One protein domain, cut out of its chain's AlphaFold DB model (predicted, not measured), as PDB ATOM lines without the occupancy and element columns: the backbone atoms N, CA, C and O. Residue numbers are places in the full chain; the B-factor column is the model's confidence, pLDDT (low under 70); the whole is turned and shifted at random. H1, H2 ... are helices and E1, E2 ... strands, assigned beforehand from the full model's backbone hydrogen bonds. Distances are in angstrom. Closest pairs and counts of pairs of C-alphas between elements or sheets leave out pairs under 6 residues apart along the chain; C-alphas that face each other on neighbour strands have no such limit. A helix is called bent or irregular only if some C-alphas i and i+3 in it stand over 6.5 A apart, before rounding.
ATOM      1  N   TYR A  16      27.378  19.286  48.780       98.00
ATOM      2  CA  TYR A  16      28.288  20.396  48.543       98.00
ATOM      3  C   TYR A  16      29.700  19.979  48.950       98.00
ATOM      4  O   TYR A  16      29.873  19.317  49.974       98.00
ATOM      5  N   VAL A  17      30.695  20.342  48.155       97.69
ATOM      6  CA  VAL A  17      32.102  19.991  48.355       97.69
ATOM      7  C   VAL A  17      32.909  21.276  48.341       97.69
ATOM      8  O   VAL A  17      32.845  22.036  47.378       97.69
ATOM      9  N   LEU A  18      33.626  21.540  49.431       97.81
ATOM     10  CA  LEU A  18      34.553  22.665  49.502       97.81
ATOM     11  C   LEU A  18      35.945  22.166  49.123       97.81
ATOM     12  O   LEU A  18      36.427  21.193  49.711       97.81
ATOM     13  N   LEU A  19      36.568  22.828  48.158       96.56
ATOM     14  CA  LEU A  19      37.825  22.428  47.537       96.56
ATOM     15  C   LEU A  19      38.833  23.577  47.614       96.56
ATOM     16  O   LEU A  19      38.488  24.722  47.330       96.56
ATOM     17  N   ASP A  20      40.071  23.253  47.973       95.44
ATOM     18  CA  ASP A  20      41.246  24.102  47.760       95.44
ATOM     19  C   ASP A  20      41.935  23.624  46.484       95.44
ATOM     20  O   ASP A  20      42.440  22.500  46.419       95.44
ATOM     21  N   GLU A  21      41.898  24.452  45.451       95.38
ATOM     22  CA  GLU A  21      42.360  24.095  44.121       95.38
ATOM     23  C   GLU A  21      43.501  24.999  43.679       95.38
ATOM     24  O   GLU A  21      43.550  26.192  43.981       95.38
ATOM     25  N   THR A  22      44.407  24.430  42.897       95.44
ATOM     26  CA  THR A  22      45.388  25.182  42.122       95.44
ATOM     27  C   THR A  22      44.934  25.158  40.668       95.44
ATOM     28  O   THR A  22      44.864  24.088  40.059       95.44
ATOM     29  N   GLN A  23      44.612  26.325  40.112       95.19
ATOM     30  CA  GLN A  23      44.039  26.462  38.774       95.19
ATOM     31  C   GLN A  23      44.833  27.432  37.897       95.19
ATOM     32  O   GLN A  23      45.519  28.327  38.390       95.19
ATOM     33  N   ILE A  24      44.687  27.283  36.586       95.75
ATOM     34  CA  ILE A  24      45.041  28.285  35.579       95.75
ATOM     35  C   ILE A  24      43.868  28.419  34.603       95.75
ATOM     36  O   ILE A  24      43.295  27.420  34.168       95.75
ATOM     37  N   CYS A  25      43.493  29.653  34.272       95.19
ATOM     38  CA  CYS A  25      42.466  29.952  33.279       95.19
ATOM     39  C   CYS A  25      43.167  30.441  32.014       95.19
ATOM     40  O   CYS A  25      43.741  31.524  32.020       95.19
ATOM     41  N   LEU A  26      43.157  29.639  30.951       94.69
ATOM     42  CA  LEU A  26      43.792  29.964  29.677       94.69
ATOM     43  C   LEU A  26      42.802  30.718  28.787       94.69
ATOM     44  O   LEU A  26      41.891  30.136  28.193       94.69
ATOM     45  N   TRP A  27      43.000  32.028  28.690       93.75
ATOM     46  CA  TRP A  27      42.175  32.934  27.901       93.75
ATOM     47  C   TRP A  27      42.771  33.129  26.510       93.75
ATOM     48  O   TRP A  27      43.916  33.551  26.364       93.75
ATOM     49  N   ARG A  28      41.978  32.869  25.465       88.75
ATOM     50  CA  ARG A  28      42.367  33.171  24.072       88.75
ATOM     51  C   ARG A  28      42.029  34.608  23.664       88.75
ATOM     52  O   ARG A  28      42.663  35.150  22.765       88.75
ATOM     53  N   ALA A  29      41.044  35.206  24.330       87.06
ATOM     54  CA  ALA A  29      40.630  36.600  24.226       87.06
ATOM     55  C   ALA A  29      39.930  37.011  25.542       87.06
ATOM     56  O   ALA A  29      39.482  36.119  26.268       87.06
ATOM     57  N   PRO A  30      39.826  38.313  25.875       81.38
ATOM     58  CA  PRO A  30      39.231  38.766  27.138       81.38
ATOM     59  C   PRO A  30      37.750  38.406  27.340       81.38
ATOM     60  O   PRO A  30      37.298  38.326  28.476       81.38
ATOM     61  N   ASP A  31      37.003  38.216  26.255       84.00
ATOM     62  CA  ASP A  31      35.565  37.927  26.217       84.00
ATOM     63  C   ASP A  31      35.241  36.452  25.914       84.00
ATOM     64  O   ASP A  31      34.077  36.051  25.901       84.00
ATOM     65  N   ALA A  32      36.259  35.625  25.673       88.88
ATOM     66  CA  ALA A  32      36.089  34.208  25.379       88.88
ATOM     67  C   ALA A  32      35.984  33.380  26.663       88.88
ATOM     68  O   ALA A  32      36.691  33.644  27.623       88.88
ATOM     69  N   MET A  33      35.191  32.306  26.662       90.19
ATOM     70  CA  MET A  33      35.225  31.326  27.757       90.19
ATOM     71  C   MET A  33      36.637  30.713  27.867       90.19
ATOM     72  O   MET A  33      37.152  30.234  26.849       90.19
ATOM     73  N   PRO A  34      37.276  30.702  29.050       93.94
ATOM     74  CA  PRO A  34      38.612  30.146  29.190       93.94
ATOM     75  C   PRO A  34      38.577  28.623  29.256       93.94
ATOM     76  O   PRO A  34      37.597  28.008  29.681       93.94
ATOM     77  N   GLU A  35      39.707  28.015  28.922       94.12
ATOM     78  CA  GLU A  35      40.000  26.646  29.335       94.12
ATOM     79  C   GLU A  35      40.532  26.681  30.774       94.12
ATOM     80  O   GLU A  35      41.513  27.370  31.060       94.12
ATOM     81  N   VAL A  36      39.869  25.980  31.698       93.44
ATOM     82  CA  VAL A  36      40.287  25.917  33.105       93.44
ATOM     83  C   VAL A  36      41.014  24.606  33.344       93.44
ATOM     84  O   VAL A  36      40.404  23.538  33.312       93.44
ATOM     85  N   ASN A  37      42.308  24.704  33.630       95.06
ATOM     86  CA  ASN A  37      43.127  23.557  33.988       95.06
ATOM     87  C   ASN A  37      43.337  23.529  35.499       95.06
ATOM     88  O   ASN A  37      43.797  24.504  36.096       95.06
ATOM     89  N   ILE A  38      42.992  22.396  36.107       93.69
ATOM     90  CA  ILE A  38      43.157  22.135  37.537       93.69
ATOM     91  C   ILE A  38      44.408  21.275  37.696       93.69
ATOM     92  O   ILE A  38      44.481  20.177  37.149       93.69
ATOM     93  N   GLY A  39      45.405  21.796  38.405       90.88
ATOM     94  CA  GLY A  39      46.644  21.074  38.684       90.88
ATOM     95  C   GLY A  39      46.491  20.167  39.899       90.88
ATOM     96  O   GLY A  39      46.774  18.976  39.835       90.88
ATOM     97  N   GLU A  40      45.988  20.734  40.993       90.69
ATOM     98  CA  GLU A  40      45.747  20.036  42.256       90.69
ATOM     99  C   GLU A  40      44.392  20.456  42.824       90.69
ATOM    100  O   GLU A  40      44.000  21.616  42.688       90.69
ATOM    101  N   ALA A  41      43.698  19.524  43.477       92.81
ATOM    102  CA  ALA A  41      42.447  19.780  44.179       92.81
ATOM    103  C   ALA A  41      42.416  18.986  45.489       92.81
ATOM    104  O   ALA A  41      42.433  17.753  45.485       92.81
ATOM    105  N   ALA A  42      42.371  19.692  46.615       94.38
ATOM    106  CA  ALA A  42      42.241  19.112  47.941       94.38
ATOM    107  C   ALA A  42      40.813  19.303  48.455       94.38
ATOM    108  O   ALA A  42      40.311  20.422  48.560       94.38
ATOM    109  N   ILE A  43      40.150  18.203  48.809       95.50
ATOM    110  CA  ILE A  43      38.810  18.252  49.396       95.50
ATOM    111  C   ILE A  43      38.929  18.663  50.862       95.50
ATOM    112  O   ILE A  43      39.420  17.908  51.700       95.50
ATOM    113  N   LEU A  44      38.418  19.849  51.185       96.00
ATOM    114  CA  LEU A  44      38.386  20.370  52.550       96.00
ATOM    115  C   LEU A  44      37.213  19.801  53.352       96.00
ATOM    116  O   LEU A  44      37.278  19.706  54.583       96.00
ATOM    117  N   GLY A  45      36.123  19.423  52.682       96.81
ATOM    118  CA  GLY A  45      34.991  18.768  53.325       96.81
ATOM    119  C   GLY A  45      33.775  18.588  52.427       96.81
ATOM    120  O   GLY A  45      33.631  19.244  51.396       96.81
ATOM    121  N   TYR A  46      32.876  17.718  52.884       97.88
ATOM    122  CA  TYR A  46      31.576  17.462  52.274       97.88
ATOM    123  C   TYR A  46      30.460  17.976  53.177       97.88
ATOM    124  O   TYR A  46      30.531  17.837  54.399       97.88
ATOM    125  N   TYR A  47      29.399  18.519  52.588       98.12
ATOM    126  CA  TYR A  47      28.321  19.181  53.313       98.12
ATOM    127  C   TYR A  47      26.958  18.804  52.735       98.12
ATOM    128  O   TYR A  47      26.771  18.702  51.523       98.12
ATOM    129  N   CYS A  48      25.980  18.593  53.617       96.94
ATOM    130  CA  CYS A  48      24.626  18.193  53.224       96.94
ATOM    131  C   CYS A  48      23.783  19.330  52.635       96.94
ATOM    132  O   CYS A  48      22.736  19.069  52.048       96.94
ATOM    133  N   CYS A  49      24.189  20.581  52.839       96.19
ATOM    134  CA  CYS A  49      23.491  21.763  52.361       96.19
ATOM    135  C   CYS A  49      24.485  22.900  52.115       96.19
ATOM    136  O   CYS A  49      25.606  22.884  52.626       96.19
ATOM    137  N   GLU A  50      24.046  23.885  51.336       96.50
ATOM    138  CA  GLU A  50      24.865  25.033  50.948       96.50
ATOM    139  C   GLU A  50      25.299  25.867  52.149       96.50
ATOM    140  O   GLU A  50      26.458  26.247  52.234       96.50
ATOM    141  N   GLN A  51      24.389  26.079  53.103       97.50
ATOM    142  CA  GLN A  51      24.641  26.887  54.292       97.50
ATOM    143  C   GLN A  51      25.855  26.380  55.081       97.50
ATOM    144  O   GLN A  51      26.770  27.149  55.352       97.50
ATOM    145  N   HIS A  52      25.917  25.074  55.362       97.94
ATOM    146  CA  HIS A  52      27.064  24.479  56.058       97.94
ATOM    147  C   HIS A  52      28.374  24.654  55.280       97.94
ATOM    148  O   HIS A  52      29.433  24.841  55.877       97.94
ATOM    149  N   ALA A  53      28.316  24.572  53.949       97.44
ATOM    150  CA  ALA A  53      29.496  24.723  53.114       97.44
ATOM    151  C   ALA A  53      29.976  26.184  53.058       97.44
ATOM    152  O   ALA A  53      31.179  26.426  53.097       97.44
ATOM    153  N   ILE A  54      29.046  27.147  53.024       96.94
ATOM    154  CA  ILE A  54      29.343  28.583  53.107       96.94
ATOM    155  C   ILE A  54      29.973  28.915  54.461       96.94
ATOM    156  O   ILE A  54      31.015  29.557  54.492       96.94
ATOM    157  N   GLU A  55      29.411  28.431  55.571       97.50
ATOM    158  CA  GLU A  55      29.971  28.642  56.917       97.50
ATOM    159  C   GLU A  55      31.393  28.079  57.047       97.50
ATOM    160  O   GLU A  55      32.287  28.726  57.603       97.50
ATOM    161  N   ALA A  56      31.629  26.890  56.489       97.19
ATOM    162  CA  ALA A  56      32.959  26.301  56.441       97.19
ATOM    163  C   ALA A  56      33.928  27.115  55.569       97.19
ATOM    164  O   ALA A  56      35.074  27.323  55.967       97.19
ATOM    165  N   ALA A  57      33.475  27.619  54.418       97.25
ATOM    166  CA  ALA A  57      34.276  28.484  53.558       97.25
ATOM    167  C   ALA A  57      34.622  29.811  54.252       97.25
ATOM    168  O   ALA A  57      35.775  30.231  54.231       97.25
ATOM    169  N   SER A  58      33.663  30.440  54.937       96.69
ATOM    170  CA  SER A  58      33.896  31.640  55.750       96.69
ATOM    171  C   SER A  58      34.902  31.391  56.872       96.69
ATOM    172  O   SER A  58      35.764  32.234  57.124       96.69
ATOM    173  N   SER A  59      34.837  30.224  57.517       96.19
ATOM    174  CA  SER A  59      35.794  29.839  58.559       96.19
ATOM    175  C   SER A  59      37.204  29.662  57.988       96.19
ATOM    176  O   SER A  59      38.157  30.201  58.543       96.19
ATOM    177  N   TYR A  60      37.332  28.976  56.846       96.38
ATOM    178  CA  TYR A  60      38.601  28.837  56.125       96.38
ATOM    179  C   TYR A  60      39.195  30.206  55.775       96.38
ATOM    180  O   TYR A  60      40.355  30.474  56.071       96.38
ATOM    181  N   LEU A  61      38.389  31.098  55.191       96.56
ATOM    182  CA  LEU A  61      38.838  32.431  54.787       96.56
ATOM    183  C   LEU A  61      39.282  33.271  55.987       96.56
ATOM    184  O   LEU A  61      40.318  33.923  55.919       96.56
ATOM    185  N   THR A  62      38.549  33.195  57.100       95.94
ATOM    186  CA  THR A  62      38.911  33.888  58.345       95.94
ATOM    187  C   THR A  62      40.287  33.446  58.846       95.94
ATOM    188  O   THR A  62      41.119  34.290  59.173       95.94
ATOM    189  N   LEU A  63      40.552  32.135  58.867       95.00
ATOM    190  CA  LEU A  63      41.850  31.588  59.272       95.00
ATOM    191  C   LEU A  63      42.975  31.989  58.309       95.00
ATOM    192  O   LEU A  63      44.073  32.313  58.752       95.00
ATOM    193  N   ALA A  64      42.681  32.035  57.010       93.94
ATOM    194  CA  ALA A  64      43.620  32.456  55.974       93.94
ATOM    195  C   ALA A  64      43.879  33.978  55.933       93.94
ATOM    196  O   ALA A  64      44.689  34.427  55.120       93.94
ATOM    197  N   GLY A  65      43.181  34.789  56.742       95.12
ATOM    198  CA  GLY A  65      43.237  36.253  56.644       95.12
ATOM    199  C   GLY A  65      42.698  36.782  55.308       95.12
ATOM    200  O   GLY A  65      43.230  37.743  54.753       95.12
ATOM    201  N   ALA A  66      41.679  36.119  54.767       96.12
ATOM    202  CA  ALA A  66      41.079  36.382  53.468       96.12
ATOM    203  C   ALA A  66      39.592  36.742  53.581       96.12
ATOM    204  O   ALA A  66      38.939  36.488  54.592       96.12
ATOM    205  N   GLU A  67      39.021  37.248  52.489       94.69
ATOM    206  CA  GLU A  67      37.575  37.420  52.344       94.69
ATOM    207  C   GLU A  67      37.081  36.759  51.056       94.69
ATOM    208  O   GLU A  67      37.828  36.609  50.084       94.69
ATOM    209  N   ALA A  68      35.800  36.393  51.046       94.06
ATOM    210  CA  ALA A  68      35.152  35.862  49.860       94.06
ATOM    211  C   ALA A  68      34.993  36.979  48.826       94.06
ATOM    212  O   ALA A  68      34.498  38.059  49.147       94.06
ATOM    213  N   THR A  69      35.389  36.709  47.587       92.81
ATOM    214  CA  THR A  69      35.197  37.636  46.465       92.81
ATOM    215  C   THR A  69      34.067  37.202  45.543       92.81
ATOM    216  O   THR A  69      33.630  38.010  44.733       92.81
ATOM    217  N   TRP A  70      33.581  35.961  45.691       91.62
ATOM    218  CA  TRP A  70      32.557  35.342  44.844       91.62
ATOM    219  C   TRP A  70      32.720  35.685  43.362       91.62
ATOM    220  O   TRP A  70      31.771  36.176  42.747       91.62
ATOM    221  N   PRO A  71      33.932  35.518  42.806       85.38
ATOM    222  CA  PRO A  71      34.205  36.049  41.497       85.38
ATOM    223  C   PRO A  71      33.448  35.242  40.449       85.38
ATOM    224  O   PRO A  71      33.259  34.022  40.576       85.38
ATOM    225  N   ASP A  72      33.095  35.935  39.376       85.81
ATOM    226  CA  ASP A  72      32.865  35.275  38.105       85.81
ATOM    227  C   ASP A  72      34.190  34.653  37.608       85.81
ATOM    228  O   ASP A  72      35.185  34.525  38.325       85.81
ATOM    229  N   VAL A  73      34.207  34.166  36.375       87.25
ATOM    230  CA  VAL A  73      35.454  33.736  35.746       87.25
ATOM    231  C   VAL A  73      35.897  34.858  34.824       87.25
ATOM    232  O   VAL A  73      35.244  35.068  33.806       87.25
ATOM    233  N   LEU A  74      36.968  35.579  35.178       91.38
ATOM    234  CA  LEU A  74      37.528  36.677  34.376       91.38
ATOM    235  C   LEU A  74      39.055  36.553  34.163       91.38
ATOM    236  O   LEU A  74      39.755  35.891  34.941       91.38
ATOM    237  N   PRO A  75      39.618  37.196  33.114       92.19
ATOM    238  CA  PRO A  75      41.066  37.215  32.871       92.19
ATOM    239  C   PRO A  75      41.864  37.890  33.988       92.19
ATOM    240  O   PRO A  75      43.010  37.522  34.249       92.19
ATOM    241  N   ILE A  76      41.258  38.890  34.628       94.12
ATOM    242  CA  ILE A  76      41.824  39.648  35.740       94.12
ATOM    243  C   ILE A  76      40.851  39.558  36.910       94.12
ATOM    244  O   ILE A  76      39.680  39.893  36.763       94.12
ATOM    245  N   GLU A  77      41.358  39.137  38.061       94.56
ATOM    246  CA  GLU A  77      40.584  38.916  39.282       94.56
ATOM    247  C   GLU A  77      41.240  39.619  40.464       94.56
ATOM    248  O   GLU A  77      42.443  39.876  40.446       94.56
ATOM    249  N   ASN A  78      40.473  39.902  41.515       95.50
ATOM    250  CA  ASN A  78      41.017  40.484  42.742       95.50
ATOM    251  C   ASN A  78      41.349  39.392  43.757       95.50
ATOM    252  O   ASN A  78      40.539  38.506  44.033       95.50
ATOM    253  N   CYS A  79      42.544  39.466  44.341       96.50
ATOM    254  CA  CYS A  79      42.974  38.511  45.351       96.50
ATOM    255  C   CYS A  79      42.133  38.633  46.632       96.50
ATOM    256  O   CYS A  79      41.999  39.718  47.191       96.50
ATOM    257  N   GLY A  80      41.645  37.507  47.163       95.88
ATOM    258  CA  GLY A  80      40.875  37.466  48.412       95.88
ATOM    259  C   GLY A  80      41.631  37.961  49.657       95.88
ATOM    260  O   GLY A  80      40.978  38.411  50.599       95.88
ATOM    261  N   ILE A  81      42.973  37.930  49.642       96.44
ATOM    262  CA  ILE A  81      43.857  38.368  50.741       96.44
ATOM    263  C   ILE A  81      44.314  39.817  50.529       96.44
ATOM    264  O   ILE A  81      43.866  40.714  51.234       96.44
ATOM    265  N   CYS A  82      45.186  40.075  49.545       96.00
ATOM    266  CA  CYS A  82      45.807  41.396  49.383       96.00
ATOM    267  C   CYS A  82      44.960  42.405  48.596       96.00
ATOM    268  O   CYS A  82      45.353  43.561  48.486       96.00
ATOM    269  N   LYS A  83      43.828  41.976  48.021       95.38
ATOM    270  CA  LYS A  83      42.932  42.780  47.166       95.38
ATOM    271  C   LYS A  83      43.550  43.304  45.867       95.38
ATOM    272  O   LYS A  83      42.833  43.898  45.068       95.38
ATOM    273  N   GLU A  84      44.833  43.047  45.613       96.12
ATOM    274  CA  GLU A  84      45.470  43.371  44.337       96.12
ATOM    275  C   GLU A  84      44.854  42.545  43.202       96.12
ATOM    276  O   GLU A  84      44.566  41.350  43.357       96.12
ATOM    277  N   SER A  85      44.686  43.188  42.047       96.06
ATOM    278  CA  SER A  85      44.282  42.513  40.821       96.06
ATOM    279  C   SER A  85      45.426  41.659  40.275       96.06
ATOM    280  O   SER A  85      46.586  42.074  40.270       96.06
ATOM    281  N   PHE A  86      45.110  40.470  39.778       95.81
ATOM    282  CA  PHE A  86      46.086  39.551  39.209       95.81
ATOM    283  C   PHE A  86      45.514  38.817  37.996       95.81
ATOM    284  O   PHE A  86      44.303  38.708  37.819       95.81
ATOM    285  N   ASN A  87      46.412  38.322  37.143       94.69
ATOM    286  CA  ASN A  87      46.053  37.606  35.925       94.69
ATOM    287  C   ASN A  87      45.809  36.119  36.219       94.69
ATOM    288  O   ASN A  87      46.662  35.457  36.817       94.69
ATOM    289  N   THR A  88      44.668  35.596  35.769       94.94
ATOM    290  CA  THR A  88      44.274  34.192  35.960       94.94
ATOM    291  C   THR A  88      44.916  33.230  34.950       94.94
ATOM    292  O   THR A  88      44.863  32.020  35.167       94.94
ATOM    293  N   ASN A  89      45.628  33.734  33.926       94.62
ATOM    294  CA  ASN A  89      46.510  32.960  33.023       94.62
ATOM    295  C   ASN A  89      47.820  32.498  33.685       94.62
ATOM    296  O   ASN A  89      48.759  32.073  33.015       94.62
ATOM    297  N   LEU A  90      47.919  32.616  34.999       93.69
ATOM    298  CA  LEU A  90      49.012  32.092  35.795       93.69
ATOM    299  C   LEU A  90      48.415  31.145  36.827       93.69
ATOM    300  O   LEU A  90      47.295  31.367  37.289       93.69
ATOM    301  N   TRP A  91      49.167  30.118  37.215       95.19
ATOM    302  CA  TRP A  91      48.751  29.231  38.296       95.19
ATOM    303  C   TRP A  91      48.435  30.035  39.554       95.19
ATOM    304  O   TRP A  91      49.211  30.903  39.957       95.19
ATOM    305  N   HIS A  92      47.273  29.780  40.135       95.19
ATOM    306  CA  HIS A  92      46.768  30.511  41.282       95.19
ATOM    307  C   HIS A  92      45.869  29.619  42.131       95.19
ATOM    308  O   HIS A  92      45.297  28.639  41.646       95.19
ATOM    309  N   LYS A  93      45.767  29.950  43.418       95.56
ATOM    310  CA  LYS A  93      44.921  29.213  44.354       95.56
ATOM    311  C   LYS A  93      43.479  29.688  44.257       95.56
ATOM    312  O   LYS A  93      43.219  30.877  44.050       95.56
ATOM    313  N   VAL A  94      42.547  28.762  44.427       96.00
ATOM    314  CA  VAL A  94      41.112  29.005  44.331       96.00
ATOM    315  C   VAL A  94      40.400  28.192  45.401       96.00
ATOM    316  O   VAL A  94      40.629  26.996  45.537       96.00
ATOM    317  N   LEU A  95      39.526  28.849  46.158       97.31
ATOM    318  CA  LEU A  95      38.594  28.173  47.048       97.31
ATOM    319  C   LEU A  95      37.285  27.969  46.283       97.31
ATOM    320  O   LEU A  95      36.582  28.939  45.989       97.31
ATOM    321  N   THR A  96      36.964  26.721  45.959       96.75
ATOM    322  CA  THR A  96      35.809  26.353  45.132       96.75
ATOM    323  C   THR A  96      34.751  25.658  45.976       96.75
ATOM    324  O   THR A  96      35.044  24.789  46.794       96.75
ATOM    325  N   LEU A  97      33.492  26.023  45.757       97.38
ATOM    326  CA  LEU A  97      32.327  25.346  46.299       97.38
ATOM    327  C   LEU A  97      31.588  24.632  45.163       97.38
ATOM    328  O   LEU A  97      30.866  25.258  44.384       97.38
ATOM    329  N   SER A  98      31.762  23.315  45.085       96.88
ATOM    330  CA  SER A  98      31.088  22.467  44.106       96.88
ATOM    331  C   SER A  98      29.796  21.885  44.668       96.88
ATOM    332  O   SER A  98      29.714  21.529  45.842       96.88
ATOM    333  N   LYS A  99      28.773  21.759  43.827       97.50
ATOM    334  CA  LYS A  99      27.586  20.944  44.082       97.50
ATOM    335  C   LYS A  99      27.671  19.700  43.212       97.50
ATOM    336  O   LYS A  99      27.641  19.797  41.989       97.50
ATOM    337  N   GLU A 100      27.690  18.540  43.848       97.12
ATOM    338  CA  GLU A 100      27.924  17.250  43.201       97.12
ATOM    339  C   GLU A 100      26.848  16.222  43.560       97.12
ATOM    340  O   GLU A 100      26.123  16.374  44.546       97.12
ATOM    341  N   ARG A 101      26.797  15.122  42.805       95.44
ATOM    342  CA  ARG A 101      26.101  13.881  43.185       95.44
ATOM    343  C   ARG A 101      26.850  12.641  42.685       95.44
ATOM    344  O   ARG A 101      27.780  12.747  41.890       95.44
ATOM    345  N   GLY A 102      26.438  11.456  43.133       94.94
ATOM    346  CA  GLY A 102      27.012  10.182  42.684       94.94
ATOM    347  C   GLY A 102      28.252   9.750  43.472       94.94
ATOM    348  O   GLY A 102      28.430  10.141  44.624       94.94
ATOM    349  N   HIS A 103      29.099   8.905  42.886       93.56
ATOM    350  CA  HIS A 103      30.295   8.384  43.561       93.56
ATOM    351  C   HIS A 103      31.376   9.462  43.725       93.56
ATOM    352  O   HIS A 103      31.487  10.359  42.900       93.56
ATOM    353  N   VAL A 104      32.185   9.380  44.788       87.25
ATOM    354  CA  VAL A 104      33.244  10.372  45.080       87.25
ATOM    355  C   VAL A 104      34.410  10.338  44.102       87.25
ATOM    356  O   VAL A 104      35.042  11.360  43.882       87.25
ATOM    357  N   GLU A 105      34.692   9.182  43.503       88.38
ATOM    358  CA  GLU A 105      35.804   9.032  42.555       88.38
ATOM    359  C   GLU A 105      35.468   9.594  41.170       88.38
ATOM    360  O   GLU A 105      36.358   9.960  40.409       88.38
ATOM    361  N   LYS A 106      34.173   9.625  40.830       91.38
ATOM    362  CA  LYS A 106      33.642  10.117  39.554       91.38
ATOM    363  C   LYS A 106      32.295  10.803  39.788       91.38
ATOM    364  O   LYS A 106      31.255  10.244  39.420       91.38
ATOM    365  N   PRO A 107      32.292  11.958  40.467       93.38
ATOM    366  CA  PRO A 107      31.062  12.675  40.733       93.38
ATOM    367  C   PRO A 107      30.520  13.303  39.454       93.38
ATOM    368  O   PRO A 107      31.266  13.688  38.555       93.38
ATOM    369  N   GLU A 108      29.205  13.461  39.401       95.94
ATOM    370  CA  GLU A 108      28.597  14.410  38.480       95.94
ATOM    371  C   GLU A 108      28.600  15.789  39.139       95.94
ATOM    372  O   GLU A 108      28.009  15.969  40.210       95.94
ATOM    373  N   ILE A 109      29.249  16.753  38.490       94.50
ATOM    374  CA  ILE A 109      29.273  18.150  38.923       94.50
ATOM    375  C   ILE A 109      28.021  18.840  38.381       94.50
ATOM    376  O   ILE A 109      27.832  18.958  37.174       94.50
ATOM    377  N   ILE A 110      27.161  19.296  39.288       95.50
ATOM    378  CA  ILE A 110      25.915  20.003  38.971       95.50
ATOM    379  C   ILE A 110      26.181  21.504  38.829       95.50
ATOM    380  O   ILE A 110      25.583  22.163  37.983       95.50
ATOM    381  N   ASN A 111      27.030  22.059  39.697       92.75
ATOM    382  CA  ASN A 111      27.375  23.478  39.696       92.75
ATOM    383  C   ASN A 111      28.717  23.713  40.403       92.75
ATOM    384  O   ASN A 111      29.006  23.021  41.373       92.75
ATOM    385  N   ASN A 112      29.466  24.734  39.988       92.44
ATOM    386  CA  ASN A 112      30.671  25.209  40.664       92.44
ATOM    387  C   ASN A 112      30.554  26.707  40.937       92.44
ATOM    388  O   ASN A 112      30.226  27.486  40.046       92.44
ATOM    389  N   LYS A 113      30.850  27.107  42.173       94.12
ATOM    390  CA  LYS A 113      30.987  28.506  42.577       94.12
ATOM    391  C   LYS A 113      32.411  28.742  43.047       94.12
ATOM    392  O   LYS A 113      32.937  27.951  43.825       94.12
ATOM    393  N   TYR A 114      33.009  29.847  42.635       94.12
ATOM    394  CA  TYR A 114      34.294  30.277  43.169       94.12
ATOM    395  C   TYR A 114      34.021  31.155  44.382       94.12
ATOM    396  O   TYR A 114      33.298  32.137  44.278       94.12
ATOM    397  N   VAL A 115      34.532  30.778  45.550       96.00
ATOM    398  CA  VAL A 115      34.362  31.555  46.785       96.00
ATOM    399  C   VAL A 115      35.373  32.698  46.815       96.00
ATOM    400  O   VAL A 115      35.029  33.843  47.107       96.00
ATOM    401  N   ALA A 116      36.631  32.383  46.510       96.62
ATOM    402  CA  ALA A 116      37.726  33.339  46.431       96.62
ATOM    403  C   ALA A 116      38.830  32.803  45.517       96.62
ATOM    404  O   ALA A 116      39.023  31.590  45.405       96.62
ATOM    405  N   ARG A 117      39.590  33.713  44.908       95.94
ATOM    406  CA  ARG A 117      40.842  33.402  44.208       95.94
ATOM    407  C   ARG A 117      41.997  34.166  44.852       95.94
ATOM    408  O   ARG A 117      41.804  35.253  45.403       95.94
ATOM    409  N   PHE A 118      43.205  33.621  44.776       96.06
ATOM    410  CA  PHE A 118      44.386  34.181  45.430       96.06
ATOM    411  C   PHE A 118      45.536  34.335  44.441       96.06
ATOM    412  O   PHE A 118      45.828  33.407  43.695       96.06
ATOM    413  N   CYS A 119      46.192  35.498  44.426       95.19
ATOM    414  CA  CYS A 119      47.322  35.735  43.530       95.19
ATOM    415  C   CYS A 119      48.535  34.865  43.909       95.19
ATOM    416  O   CYS A 119      48.614  34.329  45.009       95.19
TER     417      CYS A 119
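Overview. This is residues 16 to 119 of the 126 residues of an uncharacterized protein of Nitrosomonas communis (UniProt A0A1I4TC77). Four long, bent strands form a strongly twisted sheet, and one helix, H1, packs over one face of it, running slantwise to the strands. A small separate hairpin of two three-residue strands, E3 and E4, sits near the last residues of E6, a long unnamed stretch away from H1. The printed part has 104 residues with one named helix and six named strands, in the order E1, E2, H1, E3, E4, E5, E6; the class is mixed, helices and strands. The large sheet has the order E2, E1, E5, E6 and is antiparallel throughout, as is the pair E3 and E4. The whole is compact, with a radius of gyration of the C-alphas of 13.5 A, and rounded, spanning 36 by 30 by 20 A.

Arrangement. E1, residues 16 to 26, is an inner strand of the sheet, and it bends by 75 degrees at residue 20. E2, residues 35 to 47, is an edge strand and forms a hairpin with E1; their directions stand at 167 degrees, and N 22 and O 40, 2.9 A apart, are within hydrogen-bond range, as are N 47 and O 16, at 2.8 A. E2 bends by 83 degrees at residue 40. On the other side of E1 is E5, residues 92 to 101, antiparallel at 132 degrees; N 19 and O 96 are 2.8 A apart and N 92 and O 23 are 2.9 A apart. E6, residues 108 to 118, is the other edge strand and forms a hairpin with E5 at 157 degrees, with N 97 and O 113 at 2.8 A and N 118 and O 93 at 2.8 A. E5 bends by 53 degrees at residue 95 and E6 by 67 degrees at residue 111. From edge to edge the strands' lines turn by 81 degrees, and the C-alphas lie up to 8.1 A off the best plane. H1, residues 50 to 63, is on this sheet at a height over the sheet of 8.8 A; this makes two layers, a helix on one face of a sheet. It lies over E1 and E5, and on the local plane its line and that of E1 stand at 52 degrees. The closest C-alphas of H1 and E1 are those of Glu 50 and Tyr 16, 6.2 A apart. In H1 every O i to N i+4 pair is within hydrogen-bond range. E3, residues 76 to 78, and E4, residues 85 to 87, form a hairpin, antiparallel at 142 degrees, with N 86 and O 77 at 2.8 A. The closest C-alphas of E3 and E6 are those of Asn 78 and Arg 117, 7.2 A apart. E4 is apart from E6, but only just, at 8.4 A; E4 is also apart from H1.

Along the chain. E1 begins at C-alpha 16, at (28.288, 20.396, 48.543), and measures 26.2 A from first to last C-alpha. E2 is 27.7 A long, and H1 is 20.0 A long, from C-alpha 50 at (24.865, 25.033, 50.948). E3 and E4 are short. E5 is 26.6 A long and E6 26.2 A, ending at C-alpha 118, at (44.386, 34.181, 45.430).

Size, cuts and confidence. The two C-alphas farthest apart are those of Glu 84 and His 103, at 38.1 A. The printed part, residues 16 to 119, has no cut. The link from H1 to E3, residues 64 to 75, is long. The links E2 to H1 and E4 to E5 are tight. The mean pLDDT of the printed part is 94.4, and no printed residue is under 70.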